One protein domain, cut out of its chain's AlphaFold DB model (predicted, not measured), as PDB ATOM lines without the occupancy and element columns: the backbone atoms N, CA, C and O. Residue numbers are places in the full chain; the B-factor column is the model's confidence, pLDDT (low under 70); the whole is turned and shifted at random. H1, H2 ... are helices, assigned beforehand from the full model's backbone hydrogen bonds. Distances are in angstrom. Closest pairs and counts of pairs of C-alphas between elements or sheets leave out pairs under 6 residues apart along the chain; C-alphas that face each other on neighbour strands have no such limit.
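What this domain is: This is residues 3 to 99 of the 714 residues of the protein "HET-E1 protein" of Symbiodinium sp. CCMP2592 (UniProt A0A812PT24). Two helices, H1 and H3, run the same way, and a shorter helix, H2, crosses between them, packing on the last residues of H1 and on the later part of H3. A long link without a named helix, residues 33 to 65, swings out from H2 and returns alongside H3 to its beginning; its residues 36 to 44 stick out, while the tail, residues 85 to 99, folds back past H2 toward the side of H1. The 97 printed residues hold three named helices, in the order H1, H2, H3, and no named strand; the class is all helix, though under half of the residues, 46, are in named elements. The whole is flat, spanning 41 by 37 by 19 A, and only just compact, close to loose, with a radius of gyration of the C-alphas of 15.0 A.

How they stand to each other: Begin with the longest helix, H3, residues 66 to 84. H2, residues 22 to 32, touches H3 at its residues 75 to 82 alone; look at Phe 27 and Ala 78, whose C-alphas are the closest, 6.0 A apart. These two helices run opposite ways at a steep tilt of 60 degrees. H1, residues 3 to 18, touches H2 with residues 15 to 18 alone, the closest C-alphas being those of Leu 16 and Ser 24, 4.7 A apart. Their lines are about perpendicular, at 83 degrees. H1 and H3 only just touch, with 3 pairs of C-alphas within 8 A, between residues 9 to 16 and residues 68 to 75; the closest C-alphas are those of Glu 9 and Leu 68, at 6.1 A. They run the same way at a shallow tilt of 33 degrees, only just short of steep. In the backbones of H2 and H3 every O i to N i+4 pair is within hydrogen-bond range, and in H1 10 of 12 are.

Where its parts are: Find C-alpha 66 at (170.840, 208.094, 159.775); from there H3 runs 26.8 A to C-alpha 84 at (174.049, 234.568, 157.210). H1 begins at C-alpha 3, at (155.762, 203.356, 158.286), and reaches C-alpha 18 after 22.2 A. H2 is shorter, 15.5 A from C-alpha 22 to C-alpha 32.

The domain as a whole: Look for the two C-alphas farthest apart at Gln 3 and Arg 41, 45.0 A from each other. The printed part has no cut; the link from H1 to H2 is tight, with 3 residues, and that from H2 to H3 is long, with 33. In the B-factor column you find a mean pLDDT of 70.4 for the printed part of this model, with values under 70 at residues 3 to 6, 33 to 44, 55 to 64 and 88 to 99.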
ATOM      1  N   GLN A   3     156.541 202.714 159.365       34.28
ATOM      2  CA  GLN A   3     155.762 203.356 158.286       34.28
ATOM      3  C   GLN A   3     155.563 204.872 158.484       34.28
ATOM      4  O   GLN A   3     155.742 205.624 157.541       34.28
ATOM      5  N   GLY A   4     155.315 205.349 159.712       44.25
ATOM      6  CA  GLY A   4     155.041 206.777 159.958       44.25
ATOM      7  C   GLY A   4     156.248 207.726 159.862       44.25
ATOM      8  O   GLY A   4     156.056 208.937 159.814       44.25
ATOM      9  N   PHE A   5     157.485 207.209 159.850       50.12
ATOM     10  CA  PHE A   5     158.685 208.035 159.648       50.12
ATOM     11  C   PHE A   5     159.026 208.222 158.164       50.12
ATOM     12  O   PHE A   5     159.597 209.255 157.823       50.12
ATOM     13  N   GLY A   6     158.656 207.265 157.300       58.72
ATOM     14  CA  GLY A   6     158.890 207.352 155.856       58.72
ATOM     15  C   GLY A   6     158.163 208.539 155.230       58.72
ATOM     16  O   GLY A   6     158.774 209.305 154.492       58.72
ATOM     17  N   ASP A   7     156.908 208.760 155.625       72.12
ATOM     18  CA  ASP A   7     156.093 209.872 155.119       72.12
ATOM     19  C   ASP A   7     156.674 211.241 155.511       72.12
ATOM     20  O   ASP A   7     156.718 212.165 154.702       72.12
ATOM     21  N   LEU A   8     157.180 211.379 156.745       74.56
ATOM     22  CA  LEU A   8     157.802 212.626 157.204       74.56
ATOM     23  C   LEU A   8     159.174 212.861 156.553       74.56
ATOM     24  O   LEU A   8     159.479 213.993 156.184       74.56
ATOM     25  N   GLU A   9     160.005 211.822 156.422       81.12
ATOM     26  CA  GLU A   9     161.302 211.919 155.735       81.12
ATOM     27  C   GLU A   9     161.120 212.324 154.273       81.12
ATOM     28  O   GLU A   9     161.799 213.246 153.811       81.12
ATOM     29  N   GLN A  10     160.171 211.694 153.577       83.31
ATOM     30  CA  GLN A  10     159.836 212.028 152.199       83.31
ATOM     31  C   GLN A  10     159.346 213.471 152.093       83.31
ATOM     32  O   GLN A  10     159.903 214.245 151.325       83.31
ATOM     33  N   ALA A  11     158.410 213.885 152.942       85.56
ATOM     34  CA  ALA A  11     157.903 215.245 152.906       85.56
ATOM     35  C   ALA A  11     158.948 216.325 153.209       85.56
ATOM     36  O   ALA A  11     158.922 217.393 152.601       85.56
ATOM     37  N   ILE A  12     159.871 216.072 154.142       89.56
ATOM     38  CA  ILE A  12     161.007 216.972 154.382       89.56
ATOM     39  C   ILE A  12     161.881 217.038 153.129       89.56
ATOM     40  O   ILE A  12     162.299 218.126 152.723       89.56
ATOM     41  N   ALA A  13     162.166 215.887 152.513       87.25
ATOM     42  CA  ALA A  13     162.922 215.839 151.271       87.25
ATOM     43  C   ALA A  13     162.208 216.609 150.152       87.25
ATOM     44  O   ALA A  13     162.890 217.296 149.397       87.25
ATOM     45  N   ASP A  14     160.879 216.569 150.092       86.50
ATOM     46  CA  ASP A  14     160.088 217.274 149.086       86.50
ATOM     47  C   ASP A  14     160.143 218.789 149.272       86.50
ATOM     48  O   ASP A  14     160.481 219.504 148.327       86.50
ATOM     49  N   VAL A  15     159.958 219.281 150.503       88.62
ATOM     50  CA  VAL A  15     160.155 220.706 150.824       88.62
ATOM     51  C   VAL A  15     161.539 221.170 150.367       88.62
ATOM     52  O   VAL A  15     161.672 222.234 149.764       88.62
ATOM     53  N   LEU A  16     162.584 220.379 150.623       89.50
ATOM     54  CA  LEU A  16     163.969 220.748 150.316       89.50
ATOM     55  C   LEU A  16     164.328 220.616 148.821       89.50
ATOM     56  O   LEU A  16     165.084 221.441 148.306       89.50
ATOM     57  N   LYS A  17     163.819 219.598 148.117       82.25
ATOM     58  CA  LYS A  17     164.187 219.264 146.723       82.25
ATOM     59  C   LYS A  17     163.233 219.808 145.665       82.25
ATOM     60  O   LYS A  17     163.656 220.010 144.533       82.25
ATOM     61  N   TYR A  18     161.972 220.018 146.012       78.00
ATOM     62  CA  TYR A  18     160.926 220.426 145.071       78.00
ATOM     63  C   TYR A  18     160.223 221.714 145.500       78.00
ATOM     64  O   TYR A  18     159.435 222.269 144.739       78.00
ATOM     65  N   GLY A  19     160.527 222.242 146.691       77.06
ATOM     66  CA  GLY A  19     160.037 223.551 147.105       77.06
ATOM     67  C   GLY A  19     160.517 224.652 146.156       77.06
ATOM     68  O   GLY A  19     161.716 224.867 146.000       77.06
ATOM     69  N   GLY A  20     159.585 225.404 145.568       75.88
ATOM     70  CA  GLY A  20     159.880 226.540 144.680       75.88
ATOM     71  C   GLY A  20     160.302 227.828 145.404       75.88
ATOM     72  O   GLY A  20     160.206 228.917 144.842       75.88
ATOM     73  N   ASN A  21     160.704 227.745 146.676       86.19
ATOM     74  CA  ASN A  21     161.094 228.909 147.474       86.19
ATOM     75  C   ASN A  21     162.629 229.116 147.463       86.19
ATOM     76  O   ASN A  21     163.381 228.150 147.309       86.19
ATOM     77  N   PRO A  22     163.118 230.353 147.692       88.31
ATOM     78  CA  PRO A  22     164.551 230.665 147.699       88.31
ATOM     79  C   PRO A  22     165.431 229.774 148.588       88.31
ATOM     80  O   PRO A  22     166.574 229.490 148.227       88.31
ATOM     81  N   PHE A  23     164.924 229.319 149.740       90.88
ATOM     82  CA  PHE A  23     165.688 228.471 150.654       90.88
ATOM     83  C   PHE A  23     165.905 227.064 150.079       90.88
ATOM     84  O   PHE A  23     167.024 226.552 150.122       90.88
ATOM     85  N   SER A  24     164.870 226.456 149.502       89.38
ATOM     86  CA  SER A  24     164.955 225.137 148.864       89.38
ATOM     87  C   SER A  24     165.913 225.150 147.665       89.38
ATOM     88  O   SER A  24     166.787 224.286 147.570       89.38
ATOM     89  N   CYS A  25     165.852 226.186 146.818       85.44
ATOM     90  CA  CYS A  25     166.810 226.371 145.721       85.44
ATOM     91  C   CYS A  25     168.255 226.480 146.236       85.44
ATOM     92  O   CYS A  25     169.162 225.827 145.714       85.44
ATOM     93  N   TYR A  26     168.473 227.266 147.298       87.25
ATOM     94  CA  TYR A  26     169.781 227.373 147.941       87.25
ATOM     95  C   TYR A  26     170.275 226.019 148.473       87.25
ATOM     96  O   TYR A  26     171.424 225.642 148.230       87.25
ATOM     97  N   PHE A  27     169.412 225.275 149.170       90.19
ATOM     98  CA  PHE A  27     169.747 223.972 149.738       90.19
ATOM     99  C   PHE A  27     170.227 222.992 148.661       90.19
ATOM    100  O   PHE A  27     171.256 222.341 148.843       90.19
ATOM    101  N   GLN A  28     169.534 222.926 147.520       86.88
ATOM    102  CA  GLN A  28     169.889 222.045 146.402       86.88
ATOM    103  C   GLN A  28     171.260 222.381 145.813       86.88
ATOM    104  O   GLN A  28     172.102 221.494 145.661       86.88
ATOM    105  N   GLN A  29     171.522 223.661 145.540       83.25
ATOM    106  CA  GLN A  29     172.804 224.114 144.989       83.25
ATOM    107  C   GLN A  29     173.964 223.869 145.960       83.25
ATOM    108  O   GLN A  29     175.023 223.361 145.575       83.25
ATOM    109  N   TRP A  30     173.745 224.173 147.240       85.69
ATOM    110  CA  TRP A  30     174.732 223.964 148.295       85.69
ATOM    111  C   TRP A  30     175.031 222.472 148.511       85.69
ATOM    112  O   TRP A  30     176.198 222.093 148.623       85.69
ATOM    113  N   MET A  31     174.011 221.606 148.477       85.56
ATOM    114  CA  MET A  31     174.182 220.150 148.535       85.56
ATOM    115  C   MET A  31     174.838 219.573 147.274       85.56
ATOM    116  O   MET A  31     175.563 218.582 147.393       85.56
ATOM    117  N   GLY A  32     174.615 220.180 146.102       74.81
ATOM    118  CA  GLY A  32     175.165 219.782 144.800       74.81
ATOM    119  C   GLY A  32     176.611 220.220 144.533       74.81
ATOM    120  O   GLY A  32     177.215 219.751 143.574       74.81
ATOM    121  N   GLY A  33     177.200 221.061 145.392       68.25
ATOM    122  CA  GLY A  33     178.627 221.402 145.336       68.25
ATOM    123  C   GLY A  33     178.986 222.765 144.734       68.25
ATOM    124  O   GLY A  33     180.143 222.958 144.371       68.25
ATOM    125  N   SER A  34     178.067 223.735 144.674       46.91
ATOM    126  CA  SER A  34     178.419 225.116 144.298       46.91
ATOM    127  C   SER A  34     177.836 226.126 145.286       46.91
ATOM    128  O   SER A  34     176.625 226.305 145.380       46.91
ATOM    129  N   PRO A  35     178.708 226.771 146.076       46.09
ATOM    130  CA  PRO A  35     178.982 228.181 145.814       46.09
ATOM    131  C   PRO A  35     180.490 228.406 145.663       46.09
ATOM    132  O   PRO A  35     181.268 228.022 146.533       46.09
ATOM    133  N   SER A  36     180.889 229.039 144.555       41.44
ATOM    134  CA  SER A  36     182.265 229.373 144.149       41.44
ATOM    135  C   SER A  36     183.318 229.322 145.275       41.44
ATOM    136  O   SER A  36     183.413 230.229 146.108       41.44
ATOM    137  N   VAL A  37     184.168 228.294 145.235       39.94
ATOM    138  CA  VAL A  37     185.254 228.000 146.194       39.94
ATOM    139  C   VAL A  37     186.301 229.127 146.314       39.94
ATOM    140  O   VAL A  37     187.073 229.185 147.267       39.94
ATOM    141  N   ASN A  38     186.267 230.118 145.419       36.78
ATOM    142  CA  ASN A  38     187.285 231.166 145.306       36.78
ATOM    143  C   ASN A  38     187.102 232.406 146.209       36.78
ATOM    144  O   ASN A  38     187.815 233.393 146.027       36.78
ATOM    145  N   LYS A  39     186.198 232.403 147.204       39.56
ATOM    146  CA  LYS A  39     186.047 233.530 148.162       39.56
ATOM    147  C   LYS A  39     186.137 233.158 149.647       39.56
ATOM    148  O   LYS A  39     185.908 234.018 150.500       39.56
ATOM    149  N   PHE A  40     186.525 231.934 149.997       42.41
ATOM    150  CA  PHE A  40     186.629 231.528 151.400       42.41
ATOM    151  C   PHE A  40     187.966 231.961 152.005       42.41
ATOM    152  O   PHE A  40     189.008 231.340 151.811       42.41
ATOM    153  N   ARG A  41     187.959 233.050 152.778       43.19
ATOM    154  CA  ARG A  41     189.060 233.312 153.713       43.19
ATOM    155  C   ARG A  41     188.885 232.348 154.887       43.19
ATOM    156  O   ARG A  41     187.790 232.294 155.430       43.19
ATOM    157  N   GLN A  42     189.956 231.693 155.347       46.06
ATOM    158  CA  GLN A  42     190.017 230.809 156.538       46.06
ATOM    159  C   GLN A  42     189.507 231.435 157.872       46.06
ATOM    160  O   GLN A  42     189.749 230.897 158.947       46.06
ATOM    161  N   ARG A  43     188.873 232.616 157.852       54.59
ATOM    162  CA  ARG A  43     188.540 233.459 159.012       54.59
ATOM    163  C   ARG A  43     187.042 233.755 159.178       54.59
ATOM    164  O   ARG A  43     186.709 234.533 160.074       54.59
ATOM    165  N   GLU A  44     186.174 233.204 158.331       66.69
ATOM    166  CA  GLU A  44     184.711 233.353 158.409       66.69
ATOM    167  C   GLU A  44     184.079 232.035 158.895       66.69
ATOM    168  O   GLU A  44     184.529 230.966 158.495       66.69
ATOM    169  N   ILE A  45     183.070 232.105 159.778       79.44
ATOM    170  CA  ILE A  45     182.342 230.920 160.291       79.44
ATOM    171  C   ILE A  45     181.412 230.333 159.224       79.44
ATOM    172  O   ILE A  45     181.247 229.120 159.153       79.44
ATOM    173  N   PHE A  46     180.812 231.199 158.409       84.38
ATOM    174  CA  PHE A  46     179.894 230.825 157.341       84.38
ATOM    175  C   PHE A  46     180.513 231.086 155.962       84.38
ATOM    176  O   PHE A  46     181.319 232.014 155.823       84.38
ATOM    177  N   PRO A  47     180.090 230.338 154.929       79.81
ATOM    178  CA  PRO A  47     179.177 229.198 155.006       79.81
ATOM    179  C   PRO A  47     179.865 227.941 155.558       79.81
ATOM    180  O   PRO A  47     181.039 227.694 155.292       79.81
ATOM    181  N   LEU A  48     179.113 227.131 156.299       84.38
ATOM    182  CA  LEU A  48     179.514 225.775 156.671       84.38
ATOM    183  C   LEU A  48     179.280 224.825 155.486       84.38
ATOM    184  O   LEU A  48     178.336 225.009 154.713       84.38
ATOM    185  N   SER A  49     180.139 223.819 155.331       84.00
ATOM    186  CA  SER A  49     180.026 222.802 154.275       84.00
ATOM    187  C   SER A  49     178.992 221.719 154.616       84.00
ATOM    188  O   SER A  49     178.749 221.476 155.801       84.00
ATOM    189  N   PRO A  50     178.415 221.031 153.609       86.50
ATOM    190  CA  PRO A  50     177.529 219.899 153.848       86.50
ATOM    191  C   PRO A  50     178.211 218.777 154.629       86.50
ATOM    192  O   PRO A  50     179.349 218.399 154.341       86.50
ATOM    193  N   VAL A  51     177.485 218.191 155.575       87.56
ATOM    194  CA  VAL A  51     177.912 217.013 156.330       87.56
ATOM    195  C   VAL A  51     177.465 215.767 155.571       87.56
ATOM    196  O   VAL A  51     176.271 215.510 155.431       87.56
ATOM    197  N   ARG A  52     178.425 214.995 155.049       85.00
ATOM    198  CA  ARG A  52     178.154 213.787 154.243       85.00
ATOM    199  C   ARG A  52     178.035 212.508 155.073       85.00
ATOM    200  O   ARG A  52     177.435 211.544 154.617       85.00
ATOM    201  N   THR A  53     178.591 212.505 156.278       80.94
ATOM    202  CA  THR A  53     178.697 211.324 157.142       80.94
ATOM    203  C   THR A  53     178.377 211.695 158.583       80.94
ATOM    204  O   THR A  53     178.720 212.782 159.049       80.94
ATOM    205  N   TRP A  54     177.701 210.796 159.299       77.88
ATOM    206  CA  TRP A  54     177.330 211.011 160.695       77.88
ATOM    207  C   TRP A  54     178.453 210.516 161.607       77.88
ATOM    208  O   TRP A  54     178.700 209.318 161.690       77.88
ATOM    209  N   PHE A  55     179.155 211.434 162.270       64.81
ATOM    210  CA  PHE A  55     180.356 211.108 163.055       64.81
ATOM    211  C   PHE A  55     180.095 210.869 164.550       64.81
ATOM    212  O   PHE A  55     181.014 210.506 165.279       64.81
ATOM    213  N   PHE A  56     178.874 211.103 165.037       65.88
ATOM    214  CA  PHE A  56     178.563 211.007 166.464       65.88
ATOM    215  C   PHE A  56     178.082 209.604 166.829       65.88
ATOM    216  O   PHE A  56     177.174 209.081 166.178       65.88
ATOM    217  N   GLN A  57     178.648 209.029 167.897       57.31
ATOM    218  CA  GLN A  57     178.099 207.830 168.525       57.31
ATOM    219  C   GLN A  57     176.677 208.134 168.990       57.31
ATOM    220  O   GLN A  57     176.421 209.077 169.738       57.31
ATOM    221  N   VAL A  58     175.737 207.363 168.471       56.94
ATOM    222  CA  VAL A  58     174.330 207.473 168.813       56.94
ATOM    223  C   VAL A  58     174.096 206.538 169.991       56.94
ATOM    224  O   VAL A  58     174.398 205.356 169.874       56.94
ATOM    225  N   GLY A  59     173.570 207.054 171.104       54.28
ATOM    226  CA  GLY A  59     173.188 206.210 172.238       54.28
ATOM    227  C   GLY A  59     172.210 205.107 171.811       54.28
ATOM    228  O   GLY A  59     171.369 205.325 170.930       54.28
ATOM    229  N   GLU A  60     172.337 203.932 172.425       43.03
ATOM    230  CA  GLU A  60     171.424 202.798 172.264       43.03
ATOM    231  C   GLU A  60     169.987 203.266 172.562       43.03
ATOM    232  O   GLU A  60     169.617 203.476 173.710       43.03
ATOM    233  N   GLY A  61     169.190 203.545 171.525       49.75
ATOM    234  CA  GLY A  61     167.817 204.044 171.696       49.75
ATOM    235  C   GLY A  61     167.339 205.077 170.677       49.75
ATOM    236  O   GLY A  61     166.157 205.406 170.654       49.75
ATOM    237  N   SER A  62     168.200 205.601 169.799       57.50
ATOM    238  CA  SER A  62     167.728 206.572 168.801       57.50
ATOM    239  C   SER A  62     167.055 205.901 167.595       57.50
ATOM    240  O   SER A  62     167.699 205.207 166.810       57.50
ATOM    241  N   ILE A  63     165.759 206.177 167.431       62.97
ATOM    242  CA  ILE A  63     164.839 205.510 166.490       62.97
ATOM    243  C   ILE A  63     164.921 206.089 165.056       62.97
ATOM    244  O   ILE A  63     164.452 205.466 164.107       62.97
ATOM    245  N   LEU A  64     165.531 207.269 164.865       69.69
ATOM    246  CA  LEU A  64     165.546 207.961 163.564       69.69
ATOM    247  C   LEU A  64     166.588 207.371 162.591       69.69
ATOM    248  O   LEU A  64     167.741 207.205 163.000       69.69
ATOM    249  N   PRO A  65     166.264 207.150 161.304       78.56
ATOM    250  CA  PRO A  65     167.248 206.757 160.291       78.56
ATOM    251  C   PRO A  65     168.424 207.742 160.194       78.56
ATOM    252  O   PRO A  65     168.247 208.954 160.334       78.56
ATOM    253  N   VAL A  66     169.640 207.244 159.936       80.88
ATOM    254  CA  VAL A  66     170.840 208.094 159.775       80.88
ATOM    255  C   VAL A  66     170.676 209.078 158.609       80.88
ATOM    256  O   VAL A  66     171.099 210.228 158.726       80.88
ATOM    257  N   SER A  67     170.012 208.657 157.526       80.75
ATOM    258  CA  SER A  67     169.669 209.497 156.369       80.75
ATOM    259  C   SER A  67     168.874 210.736 156.780       80.75
ATOM    260  O   SER A  67     169.292 211.856 156.493       80.75
ATOM    261  N   LEU A  68     167.789 210.545 157.534       82.56
ATOM    262  CA  LEU A  68     166.930 211.623 158.015       82.56
ATOM    263  C   LEU A  68     167.675 212.579 158.953       82.56
ATOM    264  O   LEU A  68     167.514 213.795 158.864       82.56
ATOM    265  N   ARG A  69     168.540 212.060 159.830       85.12
ATOM    266  CA  ARG A  69     169.354 212.912 160.715       85.12
ATOM    267  C   ARG A  69     170.347 213.763 159.935       85.12
ATOM    268  O   ARG A  69     170.483 214.949 160.225       85.12
ATOM    269  N   LEU A  70     171.022 213.174 158.946       87.19
ATOM    270  CA  LEU A  70     171.918 213.907 158.051       87.19
ATOM    271  C   LEU A  70     171.157 214.957 157.240       87.19
ATOM    272  O   LEU A  70     171.656 216.070 157.083       87.19
ATOM    273  N   LEU A  71     169.955 214.633 156.762       89.06
ATOM    274  CA  LEU A  71     169.095 215.570 156.048       89.06
ATOM    275  C   LEU A  71     168.713 216.758 156.940       89.06
ATOM    276  O   LEU A  71     168.943 217.900 156.556       89.06
ATOM    277  N   MET A  72     168.230 216.497 158.158       90.31
ATOM    278  CA  MET A  72     167.868 217.527 159.138       90.31
ATOM    279  C   MET A  72     169.056 218.393 159.561       90.31
ATOM    280  O   MET A  72     168.933 219.615 159.643       90.31
ATOM    281  N   LEU A  73     170.221 217.784 159.801       91.12
ATOM    282  CA  LEU A  73     171.448 218.510 160.130       91.12
ATOM    283  C   LEU A  73     171.851 219.445 158.989       91.12
ATOM    284  O   LEU A  73     172.122 220.620 159.220       91.12
ATOM    285  N   ASN A  74     171.861 218.940 157.756       92.56
ATOM    286  CA  ASN A  74     172.188 219.747 156.586       92.56
ATOM    287  C   ASN A  74     171.147 220.842 156.334       92.56
ATOM    288  O   ASN A  74     171.533 221.950 155.980       92.56
ATOM    289  N   ALA A  75     169.856 220.576 156.545       94.31
ATOM    290  CA  ALA A  75     168.804 221.581 156.406       94.31
ATOM    291  C   ALA A  75     168.958 222.703 157.445       94.31
ATOM    292  O   ALA A  75     168.860 223.880 157.104       94.31
ATOM    293  N   CYS A  76     169.302 222.354 158.688       94.94
ATOM    294  CA  CYS A  76     169.638 223.319 159.734       94.94
ATOM    295  C   CYS A  76     170.877 224.151 159.356       94.94
ATOM    296  O   CYS A  76     170.831 225.381 159.391       94.94
ATOM    297  N   ILE A  77     171.966 223.510 158.910       92.81
ATOM    298  CA  ILE A  77     173.181 224.204 158.450       92.81
ATOM    299  C   ILE A  77     172.876 225.143 157.279       92.81
ATOM    300  O   ILE A  77     173.326 226.290 157.273       92.81
ATOM    301  N   ALA A  78     172.100 224.683 156.301       92.06
ATOM    302  CA  ALA A  78     171.686 225.505 155.178       92.06
ATOM    303  C   ALA A  78     170.846 226.696 155.645       92.06
ATOM    304  O   ALA A  78     171.077 227.804 155.171       92.06
ATOM    305  N   GLY A  79     169.937 226.504 156.609       92.94
ATOM    306  CA  GLY A  79     169.148 227.586 157.204       92.94
ATOM    307  C   GLY A  79     170.048 228.662 157.798       92.94
ATOM    308  O   GLY A  79     169.877 229.847 157.524       92.94
ATOM    309  N   MET A  80     171.085 228.241 158.520       92.25
ATOM    310  CA  MET A  80     172.086 229.131 159.107       92.25
ATOM    311  C   MET A  80     172.941 229.854 158.061       92.25
ATOM    312  O   MET A  80     173.166 231.059 158.182       92.25
ATOM    313  N   ASN A  81     173.392 229.154 157.018       90.62
ATOM    314  CA  ASN A  81     174.142 229.766 155.921       90.62
ATOM    315  C   ASN A  81     173.291 230.780 155.143       90.62
ATOM    316  O   ASN A  81     173.766 231.871 154.832       90.62
ATOM    317  N   PHE A  82     172.040 230.428 154.841       89.06
ATOM    318  CA  PHE A  82     171.103 231.265 154.098       89.06
ATOM    319  C   PHE A  82     170.730 232.523 154.890       89.06
ATOM    320  O   PHE A  82     170.728 233.632 154.351       89.06
ATOM    321  N   LEU A  83     170.536 232.370 156.203       88.56
ATOM    322  CA  LEU A  83     170.351 233.476 157.136       88.56
ATOM    323  C   LEU A  83     171.586 234.389 157.198       88.56
ATOM    324  O   LEU A  83     171.458 235.610 157.148       88.56
ATOM    325  N   ALA A  84     172.794 233.815 157.253       84.75
ATOM    326  CA  ALA A  84     174.049 234.568 157.210       84.75
ATOM    327  C   ALA A  84     174.291 235.268 155.858       84.75
ATOM    328  O   ALA A  84     175.030 236.249 155.794       84.75
ATOM    329  N   ALA A  85     173.659 234.798 154.785       82.62
ATOM    330  CA  ALA A  85     173.634 235.472 153.493       82.62
ATOM    331  C   ALA A  85     172.500 236.509 153.377       82.62
ATOM    332  O   ALA A  85     172.324 237.082 152.309       82.62
ATOM    333  N   ASP A  86     171.735 236.763 154.450       82.31
ATOM    334  CA  ASP A  86     170.573 237.665 154.463       82.31
ATOM    335  C   ASP A  86     169.537 237.334 153.377       82.31
ATOM    336  O   ASP A  86     168.961 238.223 152.760       82.31
ATOM    337  N   PHE A  87     169.324 236.047 153.086       81.69
ATOM    338  CA  PHE A  87     168.433 235.620 151.997       81.69
ATOM    339  C   PHE A  87     168.856 236.179 150.611       81.69
ATOM    340  O   PHE A  87     168.156 235.980 149.622       81.69
ATOM    341  N   ASN A  88     170.019 236.842 150.521       61.94
ATOM    342  CA  ASN A  88     170.556 237.514 149.345       61.94
ATOM    343  C   ASN A  88     171.631 236.632 148.715       61.94
ATOM    344  O   ASN A  88     172.835 236.865 148.841       61.94
ATOM    345  N   LEU A  89     171.191 235.596 148.013       55.91
ATOM    346  CA  LEU A  89     172.031 234.902 147.050       55.91
ATOM    347  C   LEU A  89     171.357 235.080 145.696       55.91
ATOM    348  O   LEU A  89     170.201 234.701 145.536       55.91
ATOM    349  N   HIS A  90     172.055 235.716 144.747       42.44
ATOM    350  CA  HIS A  90     171.604 235.792 143.359       42.44
ATOM    351  C   HIS A  90     171.454 234.366 142.829       42.44
ATOM    352  O   HIS A  90     172.431 233.741 142.424       42.44
ATOM    353  N   VAL A  91     170.230 233.855 142.876       36.88
ATOM    354  CA  VAL A  91     169.844 232.565 142.325       36.88
ATOM    355  C   VAL A  91     168.604 232.808 141.472       36.88
ATOM    356  O   VAL A  91     167.507 233.009 141.986       36.88
ATOM    357  N   LEU A  92     168.824 232.846 140.158       31.73
ATOM    358  CA  LEU A  92     167.800 232.703 139.129       31.73
ATOM    359  C   LEU A  92     167.703 231.215 138.776       31.73
ATOM    360  O   LEU A  92     168.709 230.634 138.382       31.73
ATOM    361  N   SER A  93     166.528 230.616 138.936       30.66
ATOM    362  CA  SER A  93     165.633 230.200 137.841       30.66
ATOM    363  C   SER A  93     164.603 229.186 138.347       30.66
ATOM    364  O   SER A  93     164.846 228.455 139.303       30.66
ATOM    365  N   GLU A  94     163.456 229.205 137.679       38.47
ATOM    366  CA  GLU A  94     162.216 228.462 137.904       38.47
ATOM    367  C   GLU A  94     162.400 226.983 138.280       38.47
ATOM    368  O   GLU A  94     163.190 226.261 137.674       38.47
ATOM    369  N   ALA A  95     161.600 226.529 139.248       30.47
ATOM    370  CA  ALA A  95     161.385 225.117 139.533       30.47
ATOM    371  C   ALA A  95     159.884 224.858 139.714       30.47
ATOM    372  O   ALA A  95     159.162 225.642 140.335       30.47
ATOM    373  N   SER A  96     159.443 223.764 139.105       30.70
ATOM    374  CA  SER A  96     158.068 223.306 138.968       30.70
ATOM    375  C   SER A  96     157.450 222.866 140.296       30.70
ATOM    376  O   SER A  96     158.079 222.215 141.126       30.70
ATOM    377  N   SER A  97     156.172 223.205 140.463       30.08
ATOM    378  CA  SER A  97     155.324 222.814 141.586       30.08
ATOM    379  C   SER A  97     155.033 221.312 141.567       30.08
ATOM    380  O   SER A  97     154.329 220.832 140.676       30.08
ATOM    381  N   GLY A  98     155.527 220.582 142.565       31.89
ATOM    382  CA  GLY A  98     155.061 219.238 142.905       31.89
ATOM    383  C   GLY A  98     154.298 219.263 144.229       31.89
ATOM    384  O   GLY A  98     154.806 219.787 145.215       31.89
ATOM    385  N   GLN A  99     153.083 218.712 144.251       34.97
ATOM    386  CA  GLN A  99     152.312 218.459 145.474       34.97
ATOM    387  C   GLN A  99     152.684 217.091 146.049       34.97
ATOM    388  O   GLN A  99     152.484 216.093 145.360       34.97
TER     389      GLN A  99